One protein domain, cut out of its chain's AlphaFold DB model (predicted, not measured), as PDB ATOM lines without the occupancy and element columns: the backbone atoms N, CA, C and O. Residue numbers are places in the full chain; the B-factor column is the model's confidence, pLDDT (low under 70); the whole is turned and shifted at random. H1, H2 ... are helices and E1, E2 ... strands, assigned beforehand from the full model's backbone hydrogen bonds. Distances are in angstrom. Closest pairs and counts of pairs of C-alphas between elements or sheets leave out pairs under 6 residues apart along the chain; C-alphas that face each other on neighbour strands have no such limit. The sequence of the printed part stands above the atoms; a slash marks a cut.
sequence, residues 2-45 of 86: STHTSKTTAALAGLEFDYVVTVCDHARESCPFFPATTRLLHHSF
ATOM      1  N   SER A   2       1.815  13.702  13.198       92.12
ATOM      2  CA  SER A   2       2.291  14.457  14.376       92.12
ATOM      3  C   SER A   2       3.176  15.668  14.052       92.12
ATOM      4  O   SER A   2       3.321  16.551  14.888       92.12
ATOM      5  N   THR A   3       3.755  15.724  12.850       96.56
ATOM      6  CA  THR A   3       4.546  16.857  12.347       96.56
ATOM      7  C   THR A   3       3.729  17.835  11.496       96.56
ATOM      8  O   THR A   3       4.262  18.843  11.039       96.56
ATOM      9  N   HIS A   4       2.448  17.549  11.245       94.12
ATOM     10  CA  HIS A   4       1.578  18.430  10.467       94.12
ATOM     11  C   HIS A   4       1.037  19.558  11.352       94.12
ATOM     12  O   HIS A   4       0.844  19.388  12.553       94.12
ATOM     13  N   THR A   5       0.737  20.704  10.739       93.94
ATOM     14  CA  THR A   5       0.121  21.851  11.419       93.94
ATOM     15  C   THR A   5      -1.119  22.322  10.677       93.94
ATOM     16  O   THR A   5      -1.112  22.403   9.443       93.94
ATOM     17  N   SER A   6      -2.164  22.651  11.440       92.38
ATOM     18  CA  SER A   6      -3.395  23.244  10.912       92.38
ATOM     19  C   SER A   6      -3.117  24.633  10.335       92.38
ATOM     20  O   SER A   6      -2.339  25.403  10.902       92.38
ATOM     21  N   LYS A   7      -3.730  24.937   9.190       90.81
ATOM     22  CA  LYS A   7      -3.612  26.216   8.482       90.81
ATOM     23  C   LYS A   7      -4.994  26.626   8.001       90.81
ATOM     24  O   LYS A   7      -5.774  25.782   7.569       90.81
ATOM     25  N   THR A   8      -5.282  27.919   8.060       89.12
ATOM     26  CA  THR A   8      -6.476  28.475   7.422       89.12
ATOM     27  C   THR A   8      -6.249  28.597   5.920       89.12
ATOM     28  O   THR A   8      -5.113  28.688   5.455       89.12
ATOM     29  N   THR A   9      -7.331  28.654   5.150       83.75
ATOM     30  CA  THR A   9      -7.271  28.880   3.699       83.75
ATOM     31  C   THR A   9      -6.594  30.210   3.352       83.75
ATOM     32  O   THR A   9      -5.803  30.270   2.418       83.75
ATOM     33  N   ALA A  10      -6.811  31.252   4.161       85.12
ATOM     34  CA  ALA A  10      -6.143  32.546   4.014       85.12
ATOM     35  C   ALA A  10      -4.611  32.456   4.153       85.12
ATOM     36  O   ALA A  10      -3.895  33.159   3.448       85.12
ATOM     37  N   ALA A  11      -4.096  31.569   5.012       86.12
ATOM     38  CA  ALA A  11      -2.652  31.359   5.158       86.12
ATOM     39  C   ALA A  11      -2.016  30.657   3.944       86.12
ATOM     40  O   ALA A  11      -0.795  30.632   3.821       86.12
ATOM     41  N   LEU A  12      -2.840  30.077   3.069       84.50
ATOM     42  CA  LEU A  12      -2.428  29.435   1.821       84.50
ATOM     43  C   LEU A  12      -2.687  30.332   0.600       84.50
ATOM     44  O   LEU A  12      -2.449  29.907  -0.529       84.50
ATOM     45  N   ALA A  13      -3.180  31.560   0.803       79.62
ATOM     46  CA  ALA A  13      -3.469  32.490  -0.279       79.62
ATOM     47  C   ALA A  13      -2.194  32.817  -1.077       79.62
ATOM     48  O   ALA A  13      -1.153  33.133  -0.503       79.62
ATOM     49  N   GLY A  14      -2.291  32.748  -2.406       77.81
ATOM     50  CA  GLY A  14      -1.169  32.979  -3.321       77.81
ATOM     51  C   GLY A  14      -0.329  31.738  -3.635       77.81
ATOM     52  O   GLY A  14       0.559  31.824  -4.477       77.81
ATOM     53  N   LEU A  15      -0.612  30.590  -3.009       84.12
ATOM     54  CA  LEU A  15      -0.109  29.307  -3.491       84.12
ATOM     55  C   LEU A  15      -0.975  28.824  -4.653       84.12
ATOM     56  O   LEU A  15      -2.205  28.868  -4.586       84.12
ATOM     57  N   GLU A  16      -0.321  28.349  -5.706       85.44
ATOM     58  CA  GLU A  16      -0.999  27.739  -6.841       85.44
ATOM     59  C   GLU A  16      -1.108  26.233  -6.626       85.44
ATOM     60  O   GLU A  16      -0.139  25.560  -6.270       85.44
ATOM     61  N   PHE A  17      -2.316  25.718  -6.830       88.50
ATOM     62  CA  PHE A  17      -2.615  24.299  -6.750       88.50
ATOM     63  C   PHE A  17      -3.184  23.847  -8.086       88.50
ATOM     64  O   PHE A  17      -4.134  24.449  -8.593       88.50
ATOM     65  N   ASP A  18      -2.657  22.749  -8.618       90.25
ATOM     66  CA  ASP A  18      -3.253  22.081  -9.776       90.25
ATOM     67  C   ASP A  18      -4.617  21.477  -9.405       90.25
ATOM     68  O   ASP A  18      -5.577  21.549 -10.173       90.25
ATOM     69  N   TYR A  19      -4.713  20.933  -8.186       90.38
ATOM     70  CA  TYR A  19      -5.892  20.246  -7.670       90.38
ATOM     71  C   TYR A  19      -6.209  20.665  -6.239       90.38
ATOM     72  O   TYR A  19      -5.327  20.719  -5.382       90.38
ATOM     73  N   VAL A  20      -7.494  20.875  -5.963       90.19
ATOM     74  CA  VAL A  20      -8.019  21.079  -4.609       90.19
ATOM     75  C   VAL A  20      -9.142  20.081  -4.376       90.19
ATOM     76  O   VAL A  20     -10.095  20.031  -5.148       90.19
ATOM     77  N   VAL A  21      -9.044  19.290  -3.306       91.38
ATOM     78  CA  VAL A  21     -10.089  18.342  -2.901       91.38
ATOM     79  C   VAL A  21     -10.750  18.846  -1.625       91.38
ATOM     80  O   VAL A  21     -10.101  18.986  -0.590       91.38
ATOM     81  N   THR A  22     -12.052  19.104  -1.688       91.25
ATOM     82  CA  THR A  22     -12.862  19.468  -0.518       91.25
ATOM     83  C   THR A  22     -13.490  18.217   0.084       91.25
ATOM     84  O   THR A  22     -14.143  17.458  -0.629       91.25
ATOM     85  N   VAL A  23     -13.270  18.002   1.385       91.62
ATOM     86  CA  VAL A  23     -13.574  16.729   2.073       91.62
ATOM     87  C   VAL A  23     -14.860  16.732   2.907       91.62
ATOM     88  O   VAL A  23     -15.251  15.710   3.458       91.62
ATOM     89  N   CYS A  24     -15.511  17.885   3.039       85.94
ATOM     90  CA  CYS A  24     -16.811  18.023   3.686       85.94
ATOM     91  C   CYS A  24     -17.571  19.199   3.068       85.94
ATOM     92  O   CYS A  24     -16.968  20.090   2.458       85.94
ATOM     93  N   ASP A  25     -18.888  19.221   3.234       78.06
ATOM     94  CA  ASP A  25     -19.750  20.250   2.636       78.06
ATOM     95  C   ASP A  25     -19.401  21.647   3.171       78.06
ATOM     96  O   ASP A  25     -19.273  22.603   2.409       78.06
ATOM     97  N   HIS A  26     -19.088  21.741   4.467       77.38
ATOM     98  CA  HIS A  26     -18.608  22.981   5.072       77.38
ATOM     99  C   HIS A  26     -17.302  23.487   4.429       77.38
ATOM    100  O   HIS A  26     -17.133  24.691   4.224       77.38
ATOM    101  N   ALA A  27     -16.384  22.584   4.065       73.50
ATOM    102  CA  ALA A  27     -15.145  22.946   3.377       73.50
ATOM    103  C   ALA A  27     -15.389  23.368   1.922       73.50
ATOM    104  O   ALA A  27     -14.654  24.210   1.405       73.50
ATOM    105  N   ARG A  28     -16.416  22.815   1.266       75.25
ATOM    106  CA  ARG A  28     -16.843  23.235  -0.075       75.25
ATOM    107  C   ARG A  28     -17.406  24.656  -0.062       75.25
ATOM    108  O   ARG A  28     -17.054  25.445  -0.931       75.25
ATOM    109  N   GLU A  29     -18.239  24.983   0.922       72.62
ATOM    110  CA  GLU A  29     -18.860  26.309   1.057       72.62
ATOM    111  C   GLU A  29     -17.874  27.387   1.524       72.62
ATOM    112  O   GLU A  29     -17.954  28.534   1.092       72.62
ATOM    113  N   SER A  30     -16.917  27.016   2.376       73.94
ATOM    114  CA  SER A  30     -15.916  27.939   2.929       73.94
ATOM    115  C   SER A  30     -14.690  28.121   2.030       73.94
ATOM    116  O   SER A  30     -13.732  28.795   2.424       73.94
ATOM    117  N   CYS A  31     -14.663  27.485   0.852       67.12
ATOM    118  CA  CYS A  31     -13.492  27.538  -0.010       67.12
ATOM    119  C   CYS A  31     -13.274  28.955  -0.562       67.12
ATOM    120  O   CYS A  31     -14.207  29.558  -1.098       67.12
ATOM    121  N   PRO A  32     -12.045  29.494  -0.466       69.94
ATOM    122  CA  PRO A  32     -11.712  30.760  -1.098       69.94
ATOM    123  C   PRO A  32     -11.777  30.623  -2.623       69.94
ATOM    124  O   PRO A  32     -11.811  29.524  -3.180       69.94
ATOM    125  N   PHE A  33     -11.735  31.760  -3.311       71.81
ATOM    126  CA  PHE A  33     -11.559  31.772  -4.755       71.81
ATOM    127  C   PHE A  33     -10.187  31.183  -5.121       71.81
ATOM    128  O   PHE A  33      -9.156  31.720  -4.714       71.81
ATOM    129  N   PHE A  34     -10.185  30.094  -5.890       74.94
ATOM    130  CA  PHE A  34      -8.981  29.544  -6.512       74.94
ATOM    131  C   PHE A  34      -8.856  30.050  -7.957       74.94
ATOM    132  O   PHE A  34      -9.879  30.329  -8.591       74.94
ATOM    133  N   PRO A  35      -7.631  30.175  -8.497       73.12
ATOM    134  CA  PRO A  35      -7.423  30.509  -9.902       73.12
ATOM    135  C   PRO A  35      -8.197  29.571 -10.841       73.12
ATOM    136  O   PRO A  35      -8.393  28.397 -10.537       73.12
ATOM    137  N   ALA A  36      -8.595  30.064 -12.017       69.75
ATOM    138  CA  ALA A  36      -9.388  29.292 -12.984       69.75
ATOM    139  C   ALA A  36      -8.682  28.025 -13.513       69.75
ATOM    140  O   ALA A  36      -9.330  27.152 -14.085       69.75
ATOM    141  N   THR A  37      -7.362  27.929 -13.343       80.94
ATOM    142  CA  THR A  37      -6.549  26.757 -13.690       80.94
ATOM    143  C   THR A  37      -6.642  25.633 -12.658       80.94
ATOM    144  O   THR A  37      -6.331  24.490 -12.986       80.94
ATOM    145  N   THR A  38      -7.082  25.924 -11.432       88.06
ATOM    146  CA  THR A  38      -7.193  24.937 -10.356       88.06
ATOM    147  C   THR A  38      -8.409  24.043 -10.562       88.06
ATOM    148  O   THR A  38      -9.546  24.504 -10.670       88.06
ATOM    149  N   ARG A  39      -8.185  22.729 -10.538       88.31
ATOM    150  CA  ARG A  39      -9.248  21.730 -10.647       88.31
ATOM    151  C   ARG A  39      -9.813  21.412  -9.266       88.31
ATOM    152  O   ARG A  39      -9.130  20.841  -8.416       88.31
ATOM    153  N   LEU A  40     -11.074  21.782  -9.045       87.31
ATOM    154  CA  LEU A  40     -11.766  21.570  -7.776       87.31
ATOM    155  C   LEU A  40     -12.546  20.249  -7.789       87.31
ATOM    156  O   LEU A  40     -13.484  20.078  -8.564       87.31
ATOM    157  N   LEU A  41     -12.188  19.342  -6.884       90.25
ATOM    158  CA  LEU A  41     -12.921  18.114  -6.600       90.25
ATOM    159  C   LEU A  41     -13.623  18.218  -5.247       90.25
ATOM    160  O   LEU A  41     -13.196  18.935  -4.335       90.25
ATOM    161  N   HIS A  42     -14.712  17.476  -5.109       90.56
ATOM    162  CA  HIS A  42     -15.452  17.387  -3.865       90.56
ATOM    163  C   HIS A  42     -15.821  15.939  -3.580       90.56
ATOM    164  O   HIS A  42     -16.400  15.271  -4.434       90.56
ATOM    165  N   HIS A  43     -15.489  15.487  -2.379       91.69
ATOM    166  CA  HIS A  43     -15.861  14.180  -1.868       91.69
ATOM    167  C   HIS A  43     -16.112  14.313  -0.369       91.69
ATOM    168  O   HIS A  43     -15.184  14.592   0.381       91.69
ATOM    169  N   SER A  44     -17.360  14.170   0.062       93.06
ATOM    170  CA  SER A  44     -17.746  14.399   1.456       93.06
ATOM    171  C   SER A  44     -17.522  13.134   2.290       93.06
ATOM    172  O   SER A  44     -17.992  12.064   1.911       93.06
ATOM    173  N   PHE A  45     -16.830  13.266   3.422       94.12
ATOM    174  CA  PHE A  45     -16.708  12.225   4.445       94.12
ATOM    175  C   PHE A  45     -17.459  12.640   5.710       94.12
ATOM    176  O   PHE A  45     -17.574  13.829   6.021       94.12
TER     177      PHE A  45
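AT A GLANCE: This is residues 2 to 45 of the 86 residues of the protein "Arsenate reductase ArsC" of Spirochaetia bacterium (UniProt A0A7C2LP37). With little regular structure, a free tail, residues 2 to 8, sticks out from a small looped body with two short parallel strands, E1 and E2, side by side. The 44 printed residues hold H1, E1, H2 and E2 in that order, mixed in class, with 17 residues in named elements. It is only just compact, close to loose, with a radius of gyration of the C-alphas of 11.1 A and spans of 32 by 26 by 16 A.

HOW THE PARTS SIT: Past the tail, H1, residues 9 to 12, is apart from H2, residues 25 to 29, and from E2, residues 39 to 42. E1, residues 19 to 22, is parallel to E2 at 21 degrees; look for N 20 and O 39, 2.9 A apart, within hydrogen-bond range. E1, H2, E2 form a strand-helix-strand unit, parallel strands joined through a helix, with a right-handed crossover. The closest C-alphas of E1 and H2 are Thr 22 and Arg 28, 5.5 A apart. H2 has its O i to N i+4 pair within range; H1 is too short for one.

IN THESE COORDINATES: Find C-alpha 9, where H1 begins, at (-7.271, 28.880, 3.699). E1 is 10.0 A long; E2, 10.2 A, ends at C-alpha 42, (-15.452, 17.387, -3.865).

THE WHOLE: The printed part has no cut and no long link. Residues 31 to 32 and 36 have pLDDT under 70.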